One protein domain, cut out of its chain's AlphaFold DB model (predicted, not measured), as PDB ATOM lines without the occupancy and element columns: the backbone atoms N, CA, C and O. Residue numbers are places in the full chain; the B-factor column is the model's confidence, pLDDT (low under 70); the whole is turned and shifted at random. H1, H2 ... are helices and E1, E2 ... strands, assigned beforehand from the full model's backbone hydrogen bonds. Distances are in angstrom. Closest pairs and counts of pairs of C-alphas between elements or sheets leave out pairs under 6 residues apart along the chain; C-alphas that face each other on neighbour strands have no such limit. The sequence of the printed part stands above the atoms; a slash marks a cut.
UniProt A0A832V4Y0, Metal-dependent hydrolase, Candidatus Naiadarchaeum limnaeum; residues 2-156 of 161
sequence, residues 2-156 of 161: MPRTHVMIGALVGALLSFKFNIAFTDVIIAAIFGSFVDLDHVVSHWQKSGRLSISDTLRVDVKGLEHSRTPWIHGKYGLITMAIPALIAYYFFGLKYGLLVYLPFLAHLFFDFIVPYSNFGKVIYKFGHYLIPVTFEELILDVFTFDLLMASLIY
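AT A GLANCE: This is residues 2 to 156 of the 161 residues of the protein "Metal-dependent hydrolase" of Candidatus Naiadarchaeum limnaeum (UniProt A0A832V4Y0). Four long helices are layered one after another as H7, H1, H6 and H5, each packing on the next, with H2 packed on H1 and H6. H3, H4 and the small strand hairpin of E1 and E2 gather towards one end. The printed part has 155 residues, in the order H1 H2 H3 H4 H5 H6 E1 E2 H7, with E1 and E2 an antiparallel sheet. It is mostly helix and compact, with a radius of gyration of the C-alphas of 16.2 A and spans of 41 by 33 by 28 A.

IN THESE COORDINATES: H1, residues 3 to 19, begins at C-alpha 3 (14.088, -35.898, -44.668) and measures 26.0 A. H2 is residues 25 to 37, H3 40 to 50 and H4 55 to 64. H5, residues 79 to 94, measures 22.5 A; H6, residues 96 to 115, measures 27.6 A, with a kink of 29 degrees near residue 103. E1 is residues 124 to 128 and E2 131 to 135. H7, residues 137 to 156, measures 28.2 A and ends at C-alpha 156 (-7.888, -27.363, -54.440).

HOW THE PARTS SIT: H1 and H6 are the hubs, touching 3 helices each. H1 and H2 form a helical hairpin, with closest C-alphas Ala 11 and Ala 32 at 4.2 A. H6 touches H1 with residues 101 to 109 alone, at a steep tilt of 48 degrees; the closest C-alphas, Gly 10 and Pro 105, are 4.4 A apart. In the E1 and E2 hairpin, N 126 and O 133 are 2.9 A apart, within hydrogen-bond range. Every O i to N i+4 pair is within hydrogen-bond range in H2, H3 and H7, against 11 of 13 in H1, 3 of 6 in H4, 11 of 12 in H5 and 14 of 16 in H6.

THE WHOLE: The C-alphas farthest apart, Phe 93 and Gly 122, are 47.2 A apart. The printed part has no cut, and H4 to H5 is a long link of 14 residues. The pLDDT is under 70 in 38 residues, among them 54 to 74 and 116 to 124.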
ATOM      1  N   MET A   2      16.864 -33.439 -47.840       73.88
ATOM      2  CA  MET A   2      16.585 -33.464 -46.397       73.88
ATOM      3  C   MET A   2      15.334 -34.320 -46.103       73.88
ATOM      4  O   MET A   2      14.359 -34.222 -46.846       73.88
ATOM      5  N   PRO A   3      15.259 -35.066 -44.984       75.31
ATOM      6  CA  PRO A   3      14.088 -35.898 -44.668       75.31
ATOM      7  C   PRO A   3      12.752 -35.168 -44.593       75.31
ATOM      8  O   PRO A   3      11.708 -35.716 -44.936       75.31
ATOM      9  N   ARG A   4      12.766 -33.882 -44.229       81.12
ATOM     10  CA  ARG A   4      11.560 -33.043 -44.300       81.12
ATOM     11  C   ARG A   4      11.035 -32.898 -45.733       81.12
ATOM     12  O   ARG A   4       9.825 -32.907 -45.929       81.12
ATOM     13  N   THR A   5      11.922 -32.808 -46.721       84.31
ATOM     14  CA  THR A   5      11.569 -32.738 -48.141       84.31
ATOM     15  C   THR A   5      10.868 -34.025 -48.559       84.31
ATOM     16  O   THR A   5       9.820 -33.978 -49.193       84.31
ATOM     17  N   HIS A   6      11.371 -35.179 -48.117       85.69
ATOM     18  CA  HIS A   6      10.785 -36.487 -48.411       85.69
ATOM     19  C   HIS A   6       9.391 -36.675 -47.785       85.69
ATOM     20  O   HIS A   6       8.478 -37.165 -48.455       85.69
ATOM     21  N   VAL A   7       9.180 -36.185 -46.554       90.06
ATOM     22  CA  VAL A   7       7.843 -36.099 -45.929       90.06
ATOM     23  C   VAL A   7       6.892 -35.262 -46.793       90.06
ATOM     24  O   VAL A   7       5.776 -35.696 -47.083       90.06
ATOM     25  N   MET A   8       7.326 -34.071 -47.218       92.19
ATOM     26  CA  MET A   8       6.496 -33.155 -48.013       92.19
ATOM     27  C   MET A   8       6.180 -33.714 -49.401       92.19
ATOM     28  O   MET A   8       5.035 -33.625 -49.840       92.19
ATOM     29  N   ILE A   9       7.148 -34.348 -50.067       92.31
ATOM     30  CA  ILE A   9       6.941 -35.035 -51.349       92.31
ATOM     31  C   ILE A   9       5.917 -36.162 -51.183       92.31
ATOM     32  O   ILE A   9       4.986 -36.260 -51.980       92.31
ATOM     33  N   GLY A  10       6.045 -36.987 -50.138       94.31
ATOM     34  CA  GLY A  10       5.084 -38.056 -49.863       94.31
ATOM     35  C   GLY A  10       3.670 -37.523 -49.634       94.31
ATOM     36  O   GLY A  10       2.721 -38.016 -50.246       94.31
ATOM     37  N   ALA A  11       3.534 -36.464 -48.834       95.94
ATOM     38  CA  ALA A  11       2.260 -35.781 -48.617       95.94
ATOM     39  C   ALA A  11       1.672 -35.241 -49.932       95.94
ATOM     40  O   ALA A  11       0.493 -35.454 -50.215       95.94
ATOM     41  N   LEU A  12       2.493 -34.584 -50.759       96.31
ATOM     42  CA  LEU A  12       2.070 -34.019 -52.041       96.31
ATOM     43  C   LEU A  12       1.561 -35.109 -52.983       96.31
ATOM     44  O   LEU A  12       0.471 -34.985 -53.531       96.31
ATOM     45  N   VAL A  13       2.302 -36.208 -53.127       95.75
ATOM     46  CA  VAL A  13       1.874 -37.360 -53.934       95.75
ATOM     47  C   VAL A  13       0.547 -37.927 -53.425       95.75
ATOM     48  O   VAL A  13      -0.349 -38.196 -54.226       95.75
ATOM     49  N   GLY A  14       0.391 -38.060 -52.105       96.25
ATOM     50  CA  GLY A  14      -0.866 -38.482 -51.487       96.25
ATOM     51  C   GLY A  14      -2.030 -37.548 -51.821       96.25
ATOM     52  O   GLY A  14      -3.090 -38.019 -52.225       96.25
ATOM     53  N   ALA A  15      -1.824 -36.233 -51.730       96.75
ATOM     54  CA  ALA A  15      -2.834 -35.235 -52.076       96.75
ATOM     55  C   ALA A  15      -3.202 -35.277 -53.570       96.75
ATOM     56  O   ALA A  15      -4.383 -35.220 -53.911       96.75
ATOM     57  N   LEU A  16      -2.224 -35.444 -54.464       96.50
ATOM     58  CA  LEU A  16      -2.449 -35.514 -55.913       96.50
ATOM     59  C   LEU A  16      -3.226 -36.767 -56.342       96.50
ATOM     60  O   LEU A  16      -3.895 -36.750 -57.374       96.50
ATOM     61  N   LEU A  17      -3.235 -37.843 -55.548       96.00
ATOM     62  CA  LEU A  17      -4.096 -39.002 -55.827       96.00
ATOM     63  C   LEU A  17      -5.598 -38.669 -55.791       96.00
ATOM     64  O   LEU A  17      -6.404 -39.441 -56.322       96.00
ATOM     65  N   SER A  18      -5.975 -37.500 -55.266       95.50
ATOM     66  CA  SER A  18      -7.351 -36.986 -55.270       95.50
ATOM     67  C   SER A  18      -7.929 -36.773 -56.664       95.50
ATOM     68  O   SER A  18      -9.145 -36.789 -56.833       95.50
ATOM     69  N   PHE A  19      -7.084 -36.654 -57.696       93.12
ATOM     70  CA  PHE A  19      -7.549 -36.650 -59.088       93.12
ATOM     71  C   PHE A  19      -8.331 -37.918 -59.463       93.12
ATOM     72  O   PHE A  19      -9.112 -37.897 -60.417       93.12
ATOM     73  N   LYS A  20      -8.110 -39.036 -58.756       95.50
ATOM     74  CA  LYS A  20      -8.730 -40.328 -59.077       95.50
ATOM     75  C   LYS A  20      -9.441 -41.001 -57.908       95.50
ATOM     76  O   LYS A  20     -10.352 -41.795 -58.146       95.50
ATOM     77  N   PHE A  21      -9.038 -40.716 -56.676       95.69
ATOM     78  CA  PHE A  21      -9.564 -41.360 -55.476       95.69
ATOM     79  C   PHE A  21     -10.128 -40.329 -54.504       95.69
ATOM     80  O   PHE A  21      -9.717 -39.179 -54.506       95.69
ATOM     81  N   ASN A  22     -11.044 -40.751 -53.634       93.88
ATOM     82  CA  ASN A  22     -11.432 -39.927 -52.496       93.88
ATOM     83  C   ASN A  22     -10.338 -40.028 -51.418       93.88
ATOM     84  O   ASN A  22     -10.218 -41.067 -50.759       93.88
ATOM     85  N   ILE A  23      -9.515 -38.987 -51.313       96.50
ATOM     86  CA  ILE A  23      -8.390 -38.884 -50.379       96.50
ATOM     87  C   ILE A  23      -8.823 -38.016 -49.203       96.50
ATOM     88  O   ILE A  23      -9.182 -36.854 -49.372       96.50
ATOM     89  N   ALA A  24      -8.762 -38.576 -48.000       95.81
ATOM     90  CA  ALA A  24      -8.923 -37.806 -46.772       95.81
ATOM     91  C   ALA A  24      -7.571 -37.259 -46.293       95.81
ATOM     92  O   ALA A  24      -6.509 -37.764 -46.660       95.81
ATOM     93  N   PHE A  25      -7.589 -36.288 -45.379       95.75
ATOM     94  CA  PHE A  25      -6.357 -35.773 -44.772       95.75
ATOM     95  C   PHE A  25      -5.518 -36.876 -44.096       95.75
ATOM     96  O   PHE A  25      -4.291 -36.857 -44.142       95.75
ATOM     97  N   THR A  26      -6.167 -37.904 -43.540       96.12
ATOM     98  CA  THR A  26      -5.481 -39.076 -42.973       96.12
ATOM     99  C   THR A  26      -4.691 -39.866 -44.017       96.12
ATOM    100  O   THR A  26      -3.607 -40.353 -43.710       96.12
ATOM    101  N   ASP A  27      -5.189 -39.969 -45.252       96.19
ATOM    102  CA  ASP A  27      -4.484 -40.644 -46.348       96.19
ATOM    103  C   ASP A  27      -3.217 -39.865 -46.745       96.19
ATOM    104  O   ASP A  27      -2.171 -40.463 -46.995       96.19
ATOM    105  N   VAL A  28      -3.280 -38.527 -46.724       96.25
ATOM    106  CA  VAL A  28      -2.116 -37.649 -46.952       96.25
ATOM    107  C   VAL A  28      -1.045 -37.875 -45.886       96.25
ATOM    108  O   VAL A  28       0.134 -37.991 -46.219       96.25
ATOM    109  N   ILE A  29      -1.438 -37.998 -44.613       95.06
ATOM    110  CA  ILE A  29      -0.508 -38.318 -43.520       95.06
ATOM    111  C   ILE A  29       0.141 -39.688 -43.743       95.06
ATOM    112  O   ILE A  29       1.350 -39.820 -43.565       95.06
ATOM    113  N   ILE A  30      -0.628 -40.700 -44.161       93.44
ATOM    114  CA  ILE A  30      -0.085 -42.031 -44.470       93.44
ATOM    115  C   ILE A  30       0.984 -41.921 -45.565       93.44
ATOM    116  O   ILE A  30       2.091 -42.426 -45.388       93.44
ATOM    117  N   ALA A  31       0.696 -41.214 -46.659       94.50
ATOM    118  CA  ALA A  31       1.660 -41.016 -47.741       94.50
ATOM    119  C   ALA A  31       2.912 -40.241 -47.287       94.50
ATOM    120  O   ALA A  31       4.023 -40.589 -47.679       94.50
ATOM    121  N   ALA A  32       2.754 -39.236 -46.420       93.50
ATOM    122  CA  ALA A  32       3.860 -38.477 -45.832       93.50
ATOM    123  C   ALA A  32       4.776 -39.362 -44.973       93.50
ATOM    124  O   ALA A  32       6.002 -39.307 -45.089       93.50
ATOM    125  N   ILE A  33       4.172 -40.226 -44.152       90.56
ATOM    126  CA  ILE A  33       4.883 -41.221 -43.350       90.56
ATOM    127  C   ILE A  33       5.688 -42.136 -44.276       90.56
ATOM    128  O   ILE A  33       6.905 -42.239 -44.114       90.56
ATOM    129  N   PHE A  34       5.057 -42.740 -45.287       88.38
ATOM    130  CA  PHE A  34       5.750 -43.629 -46.225       88.38
ATOM    131  C   PHE A  34       6.828 -42.922 -47.052       88.38
ATOM    132  O   PHE A  34       7.870 -43.523 -47.292       88.38
ATOM    133  N   GLY A  35       6.635 -41.650 -47.412       85.50
ATOM    134  CA  GLY A  35       7.663 -40.831 -48.061       85.50
ATOM    135  C   GLY A  35       8.924 -40.663 -47.209       85.50
ATOM    136  O   GLY A  35      10.023 -40.654 -47.748       85.50
ATOM    137  N   SER A  36       8.778 -40.610 -45.881       82.56
ATOM    138  CA  SER A  36       9.902 -40.504 -44.935       82.56
ATOM    139  C   SER A  36      10.525 -41.839 -44.524       82.56
ATOM    140  O   SER A  36      11.698 -41.889 -44.168       82.56
ATOM    141  N   PHE A  37       9.763 -42.937 -44.591       80.44
ATOM    142  CA  PHE A  37      10.257 -44.283 -44.269       80.44
ATOM    143  C   PHE A  37      11.404 -44.723 -45.183       80.44
ATOM    144  O   PHE A  37      12.224 -45.549 -44.784       80.44
ATOM    145  N   VAL A  38      11.456 -44.164 -46.391       72.38
ATOM    146  CA  VAL A  38      12.505 -44.410 -47.381       72.38
ATOM    147  C   VAL A  38      13.886 -44.028 -46.843       72.38
ATOM    148  O   VAL A  38      14.828 -44.784 -47.047       72.38
ATOM    149  N   ASP A  39      13.977 -42.968 -46.033       75.69
ATOM    150  CA  ASP A  39      15.239 -42.497 -45.440       75.69
ATOM    151  C   ASP A  39      15.719 -43.345 -44.253       75.69
ATOM    152  O   ASP A  39      16.825 -43.151 -43.737       75.69
ATOM    153  N   LEU A  40      14.907 -44.290 -43.763       75.25
ATOM    154  CA  LEU A  40      15.325 -45.134 -42.642       75.25
ATOM    155  C   LEU A  40      16.499 -46.044 -43.003       75.25
ATOM    156  O   LEU A  40      17.217 -46.474 -42.098       75.25
ATOM    157  N   ASP A  41      16.738 -46.337 -44.284       73.31
ATOM    158  CA  ASP A  41      17.900 -47.136 -44.675       73.31
ATOM    159  C   ASP A  41      19.230 -46.400 -44.435       73.31
ATOM    160  O   ASP A  41      20.220 -47.056 -44.101       73.31
ATOM    161  N   HIS A  42      19.242 -45.064 -44.467       74.00
ATOM    162  CA  HIS A  42      20.369 -44.242 -44.023       74.00
ATOM    163  C   HIS A  42      20.598 -44.400 -42.520       74.00
ATOM    164  O   HIS A  42      21.725 -44.629 -42.081       74.00
ATOM    165  N   VAL A  43      19.530 -44.381 -41.714       73.88
ATOM    166  CA  VAL A  43      19.627 -44.558 -40.252       73.88
ATOM    167  C   VAL A  43      20.149 -45.952 -39.905       73.88
ATOM    168  O   VAL A  43      21.018 -46.104 -39.043       73.88
ATOM    169  N   VAL A  44      19.662 -46.978 -40.605       74.94
ATOM    170  CA  VAL A  44      20.137 -48.358 -40.447       74.94
ATOM    171  C   VAL A  44      21.593 -48.489 -40.898       74.94
ATOM    172  O   VAL A  44      22.386 -49.117 -40.196       74.94
ATOM    173  N   SER A  45      21.978 -47.879 -42.024       72.50
ATOM    174  CA  SER A  45      23.365 -47.897 -42.505       72.50
ATOM    175  C   SER A  45      24.313 -47.210 -41.523       72.50
ATOM    176  O   SER A  45      25.372 -47.756 -41.198       72.50
ATOM    177  N   HIS A  46      23.903 -46.061 -40.984       73.12
ATOM    178  CA  HIS A  46      24.637 -45.349 -39.948       73.12
ATOM    179  C   HIS A  46      24.831 -46.211 -38.706       73.12
ATOM    180  O   HIS A  46      25.947 -46.321 -38.196       73.12
ATOM    181  N   TRP A  47      23.769 -46.867 -38.237       77.19
ATOM    182  CA  TRP A  47      23.840 -47.762 -37.087       77.19
ATOM    183  C   TRP A  47      24.790 -48.939 -37.329       77.19
ATOM    184  O   TRP A  47      25.619 -49.235 -36.470       77.19
ATOM    185  N   GLN A  48      24.743 -49.561 -38.510       77.25
ATOM    186  CA  GLN A  48      25.643 -50.660 -38.874       77.25
ATOM    187  C   GLN A  48      27.119 -50.243 -38.898       77.25
ATOM    188  O   GLN A  48      27.982 -51.029 -38.514       77.25
ATOM    189  N   LYS A  49      27.421 -49.018 -39.343       75.12
ATOM    190  CA  LYS A  49      28.801 -48.514 -39.450       75.12
ATOM    191  C   LYS A  49      29.341 -47.943 -38.141       75.12
ATOM    192  O   LYS A  49      30.507 -48.145 -37.819       75.12
ATOM    193  N   SER A  50      28.520 -47.192 -37.412       77.31
ATOM    194  CA  SER A  50      28.935 -46.450 -36.214       77.31
ATOM    195  C   SER A  50      28.664 -47.197 -34.906       77.31
ATOM    196  O   SER A  50      29.189 -46.814 -33.860       77.31
ATOM    197  N   GLY A  51      27.811 -48.227 -34.937       78.94
ATOM    198  CA  GLY A  51      27.287 -48.904 -33.748       78.94
ATOM    199  C   GLY A  51      26.291 -48.064 -32.940       78.94
ATOM    200  O   GLY A  51      25.856 -48.500 -31.875       78.94
ATOM    201  N   ARG A  52      25.920 -46.864 -33.409       77.62
ATOM    202  CA  ARG A  52      25.025 -45.932 -32.707       77.62
ATOM    203  C   ARG A  52      23.769 -45.674 -33.527       77.62
ATOM    204  O   ARG A  52      23.839 -45.335 -34.701       77.62
ATOM    205  N   LEU A  53      22.611 -45.822 -32.890       77.50
ATOM    206  CA  LEU A  53      21.330 -45.472 -33.492       77.50
ATOM    207  C   LEU A  53      21.013 -44.013 -33.146       77.50
ATOM    208  O   LEU A  53      20.699 -43.704 -31.999       77.50
ATOM    209  N   SER A  54      21.137 -43.111 -34.119       69.25
ATOM    210  CA  SER A  54      20.909 -41.678 -33.911       69.25
ATOM    211  C   SER A  54      20.412 -41.014 -35.190       69.25
ATOM    212  O   SER A  54      21.184 -40.766 -36.110       69.25
ATOM    213  N   ILE A  55      19.118 -40.680 -35.227       68.44
ATOM    214  CA  ILE A  55      18.493 -39.985 -36.365       68.44
ATOM    215  C   ILE A  55      19.174 -38.630 -36.598       68.44
ATOM    216  O   ILE A  55      19.449 -38.254 -37.734       68.44
ATOM    217  N   SER A  56      19.496 -37.904 -35.520       65.69
ATOM    218  CA  SER A  56      20.150 -36.595 -35.606       65.69
ATOM    219  C   SER A  56      21.560 -36.659 -36.177       65.69
ATOM    220  O   SER A  56      21.987 -35.705 -36.828       65.69
ATOM    221  N   ASP A  57      22.284 -37.751 -35.926       64.88
ATOM    222  CA  ASP A  57      23.636 -37.917 -36.451       64.88
ATOM    223  C   ASP A  57      23.596 -38.395 -37.899       64.88
ATOM    224  O   ASP A  57      24.276 -37.793 -38.723       64.88
ATOM    225  N   THR A  58      22.726 -39.345 -38.260       66.25
ATOM    226  CA  THR A  58      22.505 -39.753 -39.661       66.25
ATOM    227  C   THR A  58      22.171 -38.554 -40.553       66.25
ATOM    228  O   THR A  58      22.829 -38.323 -41.565       66.25
ATOM    229  N   LEU A  59      21.246 -37.699 -40.098       59.62
ATOM    230  CA  LEU A  59      20.870 -36.439 -40.756       59.62
ATOM    231  C   LEU A  59      22.058 -35.504 -41.035       59.62
ATOM    232  O   LEU A  59      22.029 -34.712 -41.971       59.62
ATOM    233  N   ARG A  60      23.098 -35.547 -40.194       52.94
ATOM    234  CA  ARG A  60      24.290 -34.686 -40.291       52.94
ATOM    235  C   ARG A  60      25.463 -35.362 -40.997       52.94
ATOM    236  O   ARG A  60      26.396 -34.666 -41.402       52.94
ATOM    237  N   VAL A  61      25.461 -36.687 -41.090       49.50
ATOM    238  CA  VAL A  61      26.563 -37.495 -41.626       49.50
ATOM    239  C   VAL A  61      26.456 -37.619 -43.146       49.50
ATOM    240  O   VAL A  61      27.489 -37.517 -43.816       49.50
ATOM    241  N   ASP A  62      25.243 -37.668 -43.705       48.78
ATOM    242  CA  ASP A  62      25.047 -37.576 -45.161       48.78
ATOM    243  C   ASP A  62      25.496 -36.221 -45.726       48.78
ATOM    244  O   ASP A  62      26.161 -36.140 -46.759       48.78
ATOM    245  N   VAL A  63      25.292 -35.152 -44.953       42.41
ATOM    246  CA  VAL A  63      25.768 -33.784 -45.233       42.41
ATOM    247  C   VAL A  63      27.308 -33.697 -45.268       42.41
ATOM    248  O   VAL A  63      27.854 -32.751 -45.845       42.41
ATOM    249  N   LYS A  64      28.017 -34.659 -44.657       41.41
ATOM    250  CA  LYS A  64      29.488 -34.715 -44.549       41.41
ATOM    251  C   LYS A  64      30.144 -35.743 -45.483       41.41
ATOM    252  O   LYS A  64      31.353 -35.934 -45.386       41.41
ATOM    253  N   GLY A  65      29.387 -36.392 -46.371       50.47
ATOM    254  CA  GLY A  65      29.932 -37.310 -47.384       50.47
ATOM    255  C   GLY A  65      30.501 -38.628 -46.837       50.47
ATOM    256  O   GLY A  65      31.108 -39.389 -47.585       50.47
ATOM    257  N   LEU A  66      30.300 -38.929 -45.549       43.12
ATOM    258  CA  LEU A  66      30.775 -40.162 -44.904       43.12
ATOM    259  C   LEU A  66      29.914 -41.391 -45.264       43.12
ATOM    260  O   LEU A  66      30.356 -42.527 -45.095       43.12
ATOM    261  N   GLU A  67      28.700 -41.176 -45.783       47.91
ATOM    262  CA  GLU A  67      27.717 -42.234 -46.062       47.91
ATOM    263  C   GLU A  67      27.295 -42.370 -47.529       47.91
ATOM    264  O   GLU A  67      26.569 -43.301 -47.859       47.91
ATOM    265  N   HIS A  68      27.894 -41.595 -48.443       48.41
ATOM    266  CA  HIS A  68      27.695 -41.717 -49.899       48.41
ATOM    267  C   HIS A  68      28.104 -43.076 -50.502       48.41
ATOM    268  O   HIS A  68      27.934 -43.326 -51.697       48.41
ATOM    269  N   SER A  69      28.626 -44.001 -49.695       45.75
ATOM    270  CA  SER A  69      28.734 -45.399 -50.086       45.75
ATOM    271  C   SER A  69      27.333 -46.034 -50.073       45.75
ATOM    272  O   SER A  69      26.969 -46.664 -49.081       45.75
ATOM    273  N   ARG A  70      26.567 -45.841 -51.156       50.69
ATOM    274  CA  ARG A  70      25.377 -46.618 -51.561       50.69
ATOM    275  C   ARG A  70      24.653 -47.277 -50.380       50.69
ATOM    276  O   ARG A  70      24.981 -48.417 -50.034       50.69
ATOM    277  N   THR A  71      23.681 -46.593 -49.781       55.72
ATOM    278  CA  THR A  71      22.732 -47.240 -48.868       55.72
ATOM    279  C   THR A  71      22.186 -48.501 -49.562       55.72
ATOM    280  O   THR A  71      21.685 -48.434 -50.687       55.72
ATOM    281  N   PRO A  72      22.413 -49.709 -49.009       56.50
ATOM    282  CA  PRO A  72      22.433 -50.896 -49.865       56.50
ATOM    283  C   PRO A  72      21.043 -51.426 -50.250       56.50
ATOM    284  O   PRO A  72      20.956 -52.305 -51.111       56.50
ATOM    285  N   TRP A  73      19.976 -50.950 -49.598       66.62
ATOM    286  CA  TRP A  73      18.676 -51.626 -49.602       66.62
ATOM    287  C   TRP A  73      17.607 -50.830 -50.349       66.62
ATOM    288  O   TRP A  73      17.195 -51.290 -51.413       66.62
ATOM    289  N   ILE A  74      17.184 -49.661 -49.851       69.38
ATOM    290  CA  ILE A  74      16.052 -48.924 -50.436       69.38
ATOM    291  C   ILE A  74      16.502 -48.035 -51.605       69.38
ATOM    292  O   ILE A  74      15.837 -48.000 -52.636       69.38
ATOM    293  N   HIS A  75      17.682 -47.425 -51.519       70.69
ATOM    294  CA  HIS A  75      18.292 -46.682 -52.638       70.69
ATOM    295  C   HIS A  75      19.165 -47.570 -53.543       70.69
ATOM    296  O   HIS A  75      19.758 -47.124 -54.526       70.69
ATOM    297  N   GLY A  76      19.275 -48.856 -53.198       67.12
ATOM    298  CA  GLY A  76      20.056 -49.847 -53.924       67.12
ATOM    299  C   GLY A  76      19.259 -50.599 -54.995       67.12
ATOM    300  O   GLY A  76      18.074 -50.379 -55.229       67.12
ATOM    301  N   LYS A  77      19.912 -51.591 -55.608       66.88
ATOM    302  CA  LYS A  77      19.350 -52.465 -56.663       66.88
ATOM    303  C   LYS A  77      18.054 -53.203 -56.287       66.88
ATOM    304  O   LYS A  77      17.375 -53.703 -57.177       66.88
ATOM    305  N   TYR A  78      17.733 -53.305 -54.996       73.31
ATOM    306  CA  TYR A  78      16.547 -54.009 -54.502       73.31
ATOM    307  C   TYR A  78      15.423 -53.078 -54.043       73.31
ATOM    308  O   TYR A  78      14.329 -53.571 -53.778       73.31
ATOM    309  N   GLY A  79      15.640 -51.760 -54.019       71.00
ATOM    310  CA  GLY A  79      14.696 -50.798 -53.454       71.00
ATOM    311  C   GLY A  79      13.293 -50.881 -54.031       71.00
ATOM    312  O   GLY A  79      12.310 -50.924 -53.292       71.00
ATOM    313  N   LEU A  80      13.208 -50.994 -55.362       78.50
ATOM    314  CA  LEU A  80      11.941 -51.152 -56.079       78.50
ATOM    315  C   LEU A  80      11.135 -52.354 -55.567       78.50
ATOM    316  O   LEU A  80       9.928 -52.251 -55.378       78.50
ATOM    317  N   ILE A  81      11.803 -53.477 -55.292       79.50
ATOM    318  CA  ILE A  81      11.160 -54.698 -54.786       79.50
ATOM    319  C   ILE A  81      10.798 -54.537 -53.307       79.50
ATOM    320  O   ILE A  81       9.702 -54.925 -52.898       79.50
ATOM    321  N   THR A  82      11.690 -53.939 -52.512       78.06
ATOM    322  CA  THR A  82      11.500 -53.741 -51.070       78.06
ATOM    323  C   THR A  82      10.236 -52.943 -50.764       78.06
ATOM    324  O   THR A  82       9.534 -53.284 -49.817       78.06
ATOM    325  N   MET A  83       9.900 -51.949 -51.590       83.50
ATOM    326  CA  MET A  83       8.676 -51.155 -51.423       83.50
ATOM    327  C   MET A  83       7.483 -51.680 -52.233       83.50
ATOM    328  O   MET A  83       6.337 -51.408 -51.871       83.50
ATOM    329  N   ALA A  84       7.713 -52.497 -53.265       87.12
ATOM    330  CA  ALA A  84       6.634 -53.178 -53.977       87.12
ATOM    331  C   ALA A  84       5.900 -54.194 -53.089       87.12
ATOM    332  O   ALA A  84       4.681 -54.299 -53.180       87.12
ATOM    333  N   ILE A  85       6.597 -54.922 -52.205       89.94
ATOM    334  CA  ILE A  85       5.957 -55.933 -51.341       89.94
ATOM    335  C   ILE A  85       4.947 -55.299 -50.362       89.94
ATOM    336  O   ILE A  85       3.782 -55.703 -50.391       89.94
ATOM    337  N   PRO A  86       5.307 -54.289 -49.539       90.06
ATOM    338  CA  PRO A  86       4.343 -53.595 -48.684       90.06
ATOM    339  C   PRO A  86       3.195 -52.962 -49.472       90.06
ATOM    340  O   PRO A  86       2.047 -53.030 -49.038       90.06
ATOM    341  N   ALA A  87       3.477 -52.397 -50.652       93.19
ATOM    342  CA  ALA A  87       2.449 -51.828 -51.516       93.19
ATOM    343  C   ALA A  87       1.466 -52.885 -52.046       93.19
ATOM    344  O   ALA A  87       0.260 -52.644 -52.061       93.19
ATOM    345  N   LEU A  88       1.952 -54.066 -52.438       95.69
ATOM    346  CA  LEU A  88       1.114 -55.190 -52.869       95.69
ATOM    347  C   LEU A  88       0.260 -55.733 -51.721       95.69
ATOM    348  O   LEU A  88      -0.912 -56.039 -51.928       95.69
ATOM    349  N   ILE A  89       0.817 -55.812 -50.510       95.19
ATOM    350  CA  ILE A  89       0.064 -56.186 -49.306       95.19
ATOM    351  C   ILE A  89      -1.040 -55.153 -49.045       95.19
ATOM    352  O   ILE A  89      -2.204 -55.523 -48.890       95.19
ATOM    353  N   ALA A  90      -0.711 -53.859 -49.064       94.88
ATOM    354  CA  ALA A  90      -1.692 -52.793 -48.873       94.88
ATOM    355  C   ALA A  90      -2.783 -52.815 -49.957       94.88
ATOM    356  O   ALA A  90      -3.965 -52.672 -49.649       94.88
ATOM    357  N   TYR A  91      -2.398 -53.070 -51.210       97.06
ATOM    358  CA  TYR A  91      -3.322 -53.267 -52.320       97.06
ATOM    359  C   TYR A  91      -4.279 -54.435 -52.076       97.06
ATOM    360  O   TYR A  91      -5.487 -54.278 -52.244       97.06
ATOM    361  N   TYR A  92      -3.754 -55.587 -51.667       97.44
ATOM    362  CA  TYR A  92      -4.541 -56.800 -51.478       97.44
ATOM    363  C   TYR A  92      -5.573 -56.657 -50.352       97.44
ATOM    364  O   TYR A  92      -6.725 -57.044 -50.527       97.44
ATOM    365  N   PHE A  93      -5.178 -56.077 -49.214       97.31
ATOM    366  CA  PHE A  93      -6.049 -55.985 -48.036       97.31
ATOM    367  C   PHE A  93      -6.938 -54.739 -48.008       97.31
ATOM    368  O   PHE A  93      -8.049 -54.802 -47.487       97.31
ATOM    369  N   PHE A  94      -6.474 -53.610 -48.551       95.56
ATOM    370  CA  PHE A  94      -7.163 -52.318 -48.426       95.56
ATOM    371  C   PHE A  94      -7.539 -51.692 -49.778       95.56
ATOM    372  O   PHE A  94      -8.289 -50.716 -49.823       95.56
ATOM    373  N   GLY A  95      -7.070 -52.258 -50.892       95.50
ATOM    374  CA  GLY A  95      -7.394 -51.827 -52.250       95.50
ATOM    375  C   GLY A  95      -6.355 -50.899 -52.888       95.50
ATOM    376  O   GLY A  95      -5.395 -50.444 -52.261       95.50
ATOM    377  N   LEU A  96      -6.566 -50.594 -54.176       96.31
ATOM    378  CA  LEU A  96      -5.620 -49.856 -55.035       96.31
ATOM    379  C   LEU A  96      -5.167 -48.524 -54.444       96.31
ATOM    380  O   LEU A  96      -3.979 -48.216 -54.503       96.31
ATOM    381  N   LYS A  97      -6.088 -47.780 -53.824       95.62
ATOM    382  CA  LYS A  97      -5.801 -46.493 -53.179       95.62
ATOM    383  C   LYS A  97      -4.609 -46.602 -52.221       95.62
ATOM    384  O   LYS A  97      -3.652 -45.847 -52.350       95.62
ATOM    385  N   TYR A  98      -4.635 -47.570 -51.306       94.31
ATOM    386  CA  TYR A  98      -3.595 -47.712 -50.285       94.31
ATOM    387  C   TYR A  98      -2.310 -48.330 -50.831       94.31
ATOM    388  O   TYR A  98      -1.231 -47.938 -50.401       94.31
ATOM    389  N   GLY A  99      -2.396 -49.216 -51.828       95.75
ATOM    390  CA  GLY A  99      -1.204 -49.675 -52.546       95.75
ATOM    391  C   GLY A  99      -0.433 -48.515 -53.189       95.75
ATOM    392  O   GLY A  99       0.787 -48.428 -53.058       95.75
ATOM    393  N   LEU A 100      -1.145 -47.575 -53.817       95.69
ATOM    394  CA  LEU A 100      -0.543 -46.386 -54.432       95.69
ATOM    395  C   LEU A 100      -0.026 -45.373 -53.401       95.69
ATOM    396  O   LEU A 100       1.045 -44.810 -53.620       95.69
ATOM    397  N   LEU A 101      -0.728 -45.183 -52.275       94.81
ATOM    398  CA  LEU A 101      -0.272 -44.327 -51.166       94.81
ATOM    399  C   LEU A 101       1.039 -44.813 -50.536       94.81
ATOM    400  O   LEU A 101       1.760 -44.013 -49.952       94.81
ATOM    401  N   VAL A 102       1.358 -46.102 -50.655       92.00
ATOM    402  CA  VAL A 102       2.639 -46.661 -50.206       92.00
ATOM    403  C   VAL A 102       3.700 -46.551 -51.303       92.00
ATOM    404  O   VAL A 102       4.825 -46.131 -51.043       92.00
ATOM    405  N   TYR A 103       3.359 -46.927 -52.539       92.38
ATOM    406  CA  TYR A 103       4.351 -47.099 -53.602       92.38
ATOM    407  C   TYR A 103       4.790 -45.793 -54.272       92.38
ATOM    408  O   TYR A 103       5.972 -45.613 -54.566       92.38
ATOM    409  N   LEU A 104       3.857 -44.872 -54.532       93.69
ATOM    410  CA  LEU A 104       4.167 -43.651 -55.277       93.69
ATOM    411  C   LEU A 104       5.049 -42.668 -54.496       93.69
ATOM    412  O   LEU A 104       5.957 -42.125 -55.123       93.69
ATOM    413  N   PRO A 105       4.870 -42.448 -53.175       91.25
ATOM    414  CA  PRO A 105       5.809 -41.633 -52.401       91.25
ATOM    415  C   PRO A 105       7.251 -42.125 -52.505       91.25
ATOM    416  O   PRO A 105       8.165 -41.322 -52.663       91.25
ATOM    417  N   PHE A 106       7.448 -43.444 -52.501       87.69
ATOM    418  CA  PHE A 106       8.762 -44.048 -52.687       87.69
ATOM    419  C   PHE A 106       9.324 -43.827 -54.098       87.69
ATOM    420  O   PHE A 106      10.485 -43.453 -54.249       87.69
ATOM    421  N   LEU A 107       8.515 -44.013 -55.144       88.56
ATOM    422  CA  LEU A 107       8.969 -43.731 -56.508       88.56
ATOM    423  C   LEU A 107       9.307 -42.253 -56.710       88.56
ATOM    424  O   LEU A 107      10.299 -41.943 -57.366       88.56
ATOM    425  N   ALA A 108       8.502 -41.351 -56.145       89.12
ATOM    426  CA  ALA A 108       8.764 -39.919 -56.190       89.12
ATOM    427  C   ALA A 108      10.074 -39.593 -55.474       89.12
ATOM    428  O   ALA A 108      10.916 -38.913 -56.048       89.12
ATOM    429  N   HIS A 109      10.277 -40.142 -54.274       84.12
ATOM    430  CA  HIS A 109      11.540 -40.036 -53.555       84.12
ATOM    431  C   HIS A 109      12.722 -40.427 -54.462       84.12
ATOM    432  O   HIS A 109      13.602 -39.599 -54.691       84.12
ATOM    433  N   LEU A 110      12.708 -41.638 -55.040       79.81
ATOM    434  CA  LEU A 110      13.808 -42.111 -55.889       79.81
ATOM    435  C   LEU A 110      14.028 -41.196 -57.096       79.81
ATOM    436  O   LEU A 110      15.160 -40.881 -57.445       79.81
ATOM    437  N   PHE A 111      12.945 -40.764 -57.740       82.31
ATOM    438  CA  PHE A 111      13.001 -39.867 -58.889       82.31
ATOM    439  C   PHE A 111      13.680 -38.537 -58.548       82.31
ATOM    440  O   PHE A 111      14.560 -38.092 -59.287       82.31
ATOM    441  N   PHE A 112      13.307 -37.919 -57.426       77.50
ATOM    442  CA  PHE A 112      13.920 -36.668 -56.991       77.50
ATOM    443  C   PHE A 112      15.384 -36.860 -56.593       77.50
ATOM    444  O   PHE A 112      16.197 -35.998 -56.907       77.50
ATOM    445  N   ASP A 113      15.750 -37.994 -56.000       72.31
ATOM    446  CA  ASP A 113      17.147 -38.314 -55.691       72.31
ATOM    447  C   ASP A 113      18.023 -38.461 -56.949       72.31
ATOM    448  O   ASP A 113      19.201 -38.107 -56.934       72.31
ATOM    449  N   PHE A 114      17.457 -38.921 -58.071       72.00
ATOM    450  CA  PHE A 114      18.175 -38.978 -59.353       72.00
ATOM    451  C   PHE A 114      18.294 -37.623 -60.060       72.00
ATOM    452  O   PHE A 114      19.241 -37.417 -60.821       72.00
ATOM    453  N   ILE A 115      17.323 -36.726 -59.873       71.81
ATOM    454  CA  ILE A 115      17.204 -35.490 -60.665       71.81
ATOM    455  C   ILE A 115      17.711 -34.262 -59.925       71.81
ATOM    456  O   ILE A 115      18.152 -33.316 -60.575       71.81
ATOM    457  N   VAL A 116      17.659 -34.256 -58.595       66.31
ATOM    458  CA  VAL A 116      18.172 -33.166 -57.766       66.31
ATOM    459  C   VAL A 116      19.621 -33.506 -57.407       66.31
ATOM    460  O   VAL A 116      19.854 -34.256 -56.458       66.31
ATOM    461  N   PRO A 117      20.624 -33.013 -58.163       58.44
ATOM    462  CA  PRO A 117      22.015 -33.309 -57.869       58.44
ATOM    463  C   PRO A 117      22.391 -32.772 -56.490       58.44
ATOM    464  O   PRO A 117      21.939 -31.704 -56.071       58.44
ATOM    465  N   TYR A 118      23.281 -33.490 -55.807       59.06
ATOM    466  CA  TYR A 118      23.838 -33.031 -54.543       59.06
ATOM    467  C   TYR A 118      24.577 -31.698 -54.751       59.06
ATOM    468  O   TYR A 118      25.598 -31.625 -55.440       59.06
ATOM    469  N   SER A 119      24.034 -30.629 -54.170       53.03
ATOM    470  CA  SER A 119      24.612 -29.290 -54.218       53.03
ATOM    471  C   SER A 119      25.741 -29.179 -53.188       53.03
ATOM    472  O   SER A 119      25.524 -29.274 -51.981       53.03
ATOM    473  N   ASN A 120      26.968 -28.947 -53.665       53.19
ATOM    474  CA  ASN A 120      28.113 -28.578 -52.821       53.19
ATOM    475  C   ASN A 120      28.160 -27.065 -52.519       53.19
ATOM    476  O   ASN A 120      29.161 -26.581 -51.988       53.19
ATOM    477  N   PHE A 121      27.124 -26.301 -52.890       53.75
ATOM    478  CA  PHE A 121      27.093 -24.858 -52.667       53.75
ATOM    479  C   PHE A 121      26.990 -24.519 -51.170       53.75
ATOM    480  O   PHE A 121      26.624 -25.348 -50.334       53.75
ATOM    481  N   GLY A 122      27.392 -23.292 -50.819       58.09
ATOM    482  CA  GLY A 122      27.507 -22.834 -49.435       58.09
ATOM    483  C   GLY A 122      26.238 -23.099 -48.621       58.09
ATOM    484  O   GLY A 122      25.160 -22.609 -48.951       58.09
ATOM    485  N   LYS A 123      26.375 -23.876 -47.542       63.28
ATOM    486  CA  LYS A 123      25.274 -24.190 -46.625       63.28
ATOM    487  C   LYS A 123      24.960 -22.962 -45.773       63.28
ATOM    488  O   LYS A 123      25.837 -22.441 -45.084       63.28
ATOM    489  N   VAL A 124      23.707 -22.521 -45.797       65.94
ATOM    490  CA  VAL A 124      23.183 -21.488 -44.901       65.94
ATOM    491  C   VAL A 124      22.676 -22.175 -43.634       65.94
ATOM    492  O   VAL A 124      22.109 -23.265 -43.685       65.94
ATOM    493  N   ILE A 125      22.894 -21.566 -42.469       70.69
ATOM    494  CA  ILE A 125      22.374 -22.099 -41.209       70.69
ATOM    495  C   ILE A 125      20.959 -21.563 -41.004       70.69
ATOM    496  O   ILE A 125      20.769 -20.384 -40.707       70.69
ATOM    497  N   TYR A 126      19.968 -22.441 -41.122       67.94
ATOM    498  CA  TYR A 126      18.585 -22.138 -40.782       67.94
ATOM    499  C   TYR A 126      18.330 -22.437 -39.301       67.94
ATOM    500  O   TYR A 126      18.642 -23.528 -38.815       67.94
ATOM    501  N   LYS A 127      17.759 -21.474 -38.568       70.50
ATOM    502  CA  LYS A 127      17.377 -21.654 -37.163       70.50
ATOM    503  C   LYS A 127      15.895 -22.002 -37.062       70.50
ATOM    504  O   LYS A 127      15.048 -21.186 -37.403       70.50
ATOM    505  N   PHE A 128      15.594 -23.176 -36.514       64.81
ATOM    506  CA  PHE A 128      14.236 -23.594 -36.172       64.81
ATOM    507  C   PHE A 128      14.138 -23.829 -34.664       64.81
ATOM    508  O   PHE A 128      14.687 -24.799 -34.134       64.81
ATOM    509  N   GLY A 129      13.495 -22.905 -33.947       75.19
ATOM    510  CA  GLY A 129      13.496 -22.907 -32.482       75.19
ATOM    511  C   GLY A 129      14.923 -22.831 -31.922       75.19
ATOM    512  O   GLY A 129      15.632 -21.849 -32.146       75.19
ATOM    513  N   HIS A 130      15.358 -23.876 -31.213       71.25
ATOM    514  CA  HIS A 130      16.717 -23.994 -30.659       71.25
ATOM    515  C   HIS A 130      17.699 -24.756 -31.562       71.25
ATOM    516  O   HIS A 130      18.875 -24.876 -31.221       71.25
ATOM    517  N   TYR A 131      17.246 -25.261 -32.709       60.50
ATOM    518  CA  TYR A 131      18.063 -26.069 -33.607       60.50
ATOM    519  C   TYR A 131      18.648 -25.224 -34.737       60.50
ATOM    520  O   TYR A 131      17.966 -24.384 -35.320       60.50
ATOM    521  N   LEU A 132      19.916 -25.483 -35.053       66.69
ATOM    522  CA  LEU A 132      20.618 -24.935 -36.209       66.69
ATOM    523  C   LEU A 132      20.797 -26.056 -37.228       66.69
ATOM    524  O   LEU A 132      21.461 -27.057 -36.945       66.69
ATOM    525  N   ILE A 133      20.167 -25.901 -38.386       69.31
ATOM    526  CA  ILE A 133      20.142 -26.899 -39.450       69.31
ATOM    527  C   ILE A 133      20.875 -26.299 -40.655       69.31
ATOM    528  O   ILE A 133      20.436 -25.269 -41.166       69.31
ATOM    529  N   PRO A 134      21.994 -26.887 -41.105       68.50
ATOM    530  CA  PRO A 134      22.626 -26.472 -42.349       68.50
ATOM    531  C   PRO A 134      21.746 -26.909 -43.528       68.50
ATOM    532  O   PRO A 134      21.376 -28.076 -43.605       68.50
ATOM    533  N   VAL A 135      21.404 -25.981 -44.417       72.94
ATOM    534  CA  VAL A 135      20.552 -26.208 -45.598       72.94
ATOM    535  C   VAL A 135      21.157 -25.436 -46.769       72.94
ATOM    536  O   VAL A 135      21.642 -24.317 -46.572       72.94
ATOM    537  N   THR A 136      21.163 -25.992 -47.979       76.12
ATOM    538  CA  THR A 136      21.546 -25.198 -49.161       76.12
ATOM    539  C   THR A 136      20.392 -24.307 -49.627       76.12
ATOM    540  O   THR A 136      19.227 -24.533 -49.302       76.12
ATOM    541  N   PHE A 137      20.689 -23.256 -50.391       78.31
ATOM    542  CA  PHE A 137      19.632 -22.396 -50.925       78.31
ATOM    543  C   PHE A 137      18.697 -23.162 -51.879       78.31
ATOM    544  O   PHE A 137      17.490 -22.931 -51.869       78.31
ATOM    545  N   GLU A 138      19.230 -24.122 -52.639       78.44
ATOM    546  CA  GLU A 138      18.441 -24.962 -53.549       78.44
ATOM    547  C   GLU A 138      17.466 -25.871 -52.792       78.44
ATOM    548  O   GLU A 138      16.303 -25.975 -53.175       78.44
ATOM    549  N   GLU A 139      17.911 -26.487 -51.692       76.19
ATOM    550  CA  GLU A 139      17.045 -27.293 -50.824       76.19
ATOM    551  C   GLU A 139      15.930 -26.447 -50.209       76.19
ATOM    552  O   GLU A 139      14.784 -26.881 -50.152       76.19
ATOM    553  N   LEU A 140      16.247 -25.218 -49.787       81.75
ATOM    554  CA  LEU A 140      15.244 -24.300 -49.256       81.75
ATOM    555  C   LEU A 140      14.200 -23.926 -50.315       81.75
ATOM    556  O   LEU A 140      13.010 -23.923 -50.011       81.75
ATOM    557  N   ILE A 141      14.622 -23.637 -51.551       84.62
ATOM    558  CA  ILE A 141      13.697 -23.364 -52.662       84.62
ATOM    559  C   ILE A 141      12.808 -24.578 -52.928       84.62
ATOM    560  O   ILE A 141      11.598 -24.418 -53.074       84.62
ATOM    561  N   LEU A 142      13.389 -25.780 -52.986       84.38
ATOM    562  CA  LEU A 142      12.641 -27.009 -53.236       84.38
ATOM    563  C   LEU A 142      11.605 -27.273 -52.140       84.38
ATOM    564  O   LEU A 142      10.470 -27.639 -52.445       84.38
ATOM    565  N   ASP A 143      11.983 -27.061 -50.881       86.19
ATOM    566  CA  ASP A 143      11.093 -27.199 -49.732       86.19
ATOM    567  C   ASP A 143       9.921 -26.220 -49.814       86.19
ATOM    568  O   ASP A 143       8.774 -26.641 -49.681       86.19
ATOM    569  N   VAL A 144      10.193 -24.938 -50.079       89.06
ATOM    570  CA  VAL A 144       9.153 -23.907 -50.222       89.06
ATOM    571  C   VAL A 144       8.232 -24.233 -51.393       89.06
ATOM    572  O   VAL A 144       7.018 -24.268 -51.222       89.06
ATOM    573  N   PHE A 145       8.793 -24.559 -52.559       90.81
ATOM    574  CA  PHE A 145       8.011 -24.902 -53.744       90.81
ATOM    575  C   PHE A 145       7.105 -26.115 -53.506       90.81
ATOM    576  O   PHE A 145       5.924 -26.099 -53.850       90.81
ATOM    577  N   THR A 146       7.651 -27.170 -52.895       91.06
ATOM    578  CA  THR A 146       6.906 -28.403 -52.609       91.06
ATOM    579  C   THR A 146       5.831 -28.159 -51.556       91.06
ATOM    580  O   THR A 146       4.725 -28.679 -51.688       91.06
ATOM    581  N   PHE A 147       6.128 -27.351 -50.534       93.25
ATOM    582  CA  PHE A 147       5.164 -26.965 -49.510       93.25
ATOM    583  C   PHE A 147       4.011 -26.145 -50.094       93.25
ATOM    584  O   PHE A 147       2.852 -26.485 -49.868       93.25
ATOM    585  N   ASP A 148       4.306 -25.117 -50.886       94.50
ATOM    586  CA  ASP A 148       3.282 -24.269 -51.500       94.50
ATOM    587  C   ASP A 148       2.389 -25.083 -52.441       94.50
ATOM    588  O   ASP A 148       1.161 -24.969 -52.398       94.50
ATOM    589  N   LEU A 149       2.984 -25.971 -53.246       95.88
ATOM    590  CA  LEU A 149       2.239 -26.859 -54.135       95.88
ATOM    591  C   LEU A 149       1.399 -27.884 -53.361       95.88
ATOM    592  O   LEU A 149       0.268 -28.176 -53.761       95.88
ATOM    593  N   LEU A 150       1.916 -28.414 -52.250       96.19
ATOM    594  CA  LEU A 150       1.160 -29.270 -51.339       96.19
ATOM    595  C   LEU A 150      -0.049 -28.517 -50.788       96.19
ATOM    596  O   LEU A 150      -1.167 -28.996 -50.938       96.19
ATOM    597  N   MET A 151       0.148 -27.331 -50.212       97.00
ATOM    598  CA  MET A 151      -0.938 -26.529 -49.645       97.00
ATOM    599  C   MET A 151      -1.991 -26.173 -50.696       97.00
ATOM    600  O   MET A 151      -3.183 -26.367 -50.456       97.00
ATOM    601  N   ALA A 152      -1.561 -25.744 -51.884       96.06
ATOM    602  CA  ALA A 152      -2.456 -25.485 -53.005       96.06
ATOM    603  C   ALA A 152      -3.259 -26.734 -53.393       96.06
ATOM    604  O   ALA A 152      -4.465 -26.641 -53.606       96.06
ATOM    605  N   SER A 153      -2.623 -27.909 -53.429       95.94
ATOM    606  CA  SER A 153      -3.293 -29.179 -53.736       95.94
ATOM    607  C   SER A 153      -4.305 -29.564 -52.656       95.94
ATOM    608  O   SER A 153      -5.426 -29.951 -52.981       95.94
ATOM    609  N   LEU A 154      -3.948 -29.428 -51.376       96.12
ATOM    610  CA  LEU A 154      -4.841 -29.744 -50.258       96.12
ATOM    611  C   LEU A 154      -6.105 -28.874 -50.277       96.12
ATOM    612  O   LEU A 154      -7.196 -29.395 -50.049       96.12
ATOM    613  N   ILE A 155      -5.968 -27.584 -50.594       96.00
ATOM    614  CA  ILE A 155      -7.098 -26.654 -50.731       96.00
ATOM    615  C   ILE A 155      -7.902 -26.962 -52.001       96.00
ATOM    616  O   ILE A 155      -9.122 -27.093 -51.944       96.00
ATOM    617  N   TYR A 156      -7.234 -27.123 -53.149       96.25
ATOM    618  CA  TYR A 156      -7.888 -27.363 -54.440       96.25
ATOM    619  C   TYR A 156      -8.762 -28.621 -54.423       96.25
ATOM    620  O   TYR A 156      -9.887 -28.607 -54.918       96.25
TER     621      TYR A 156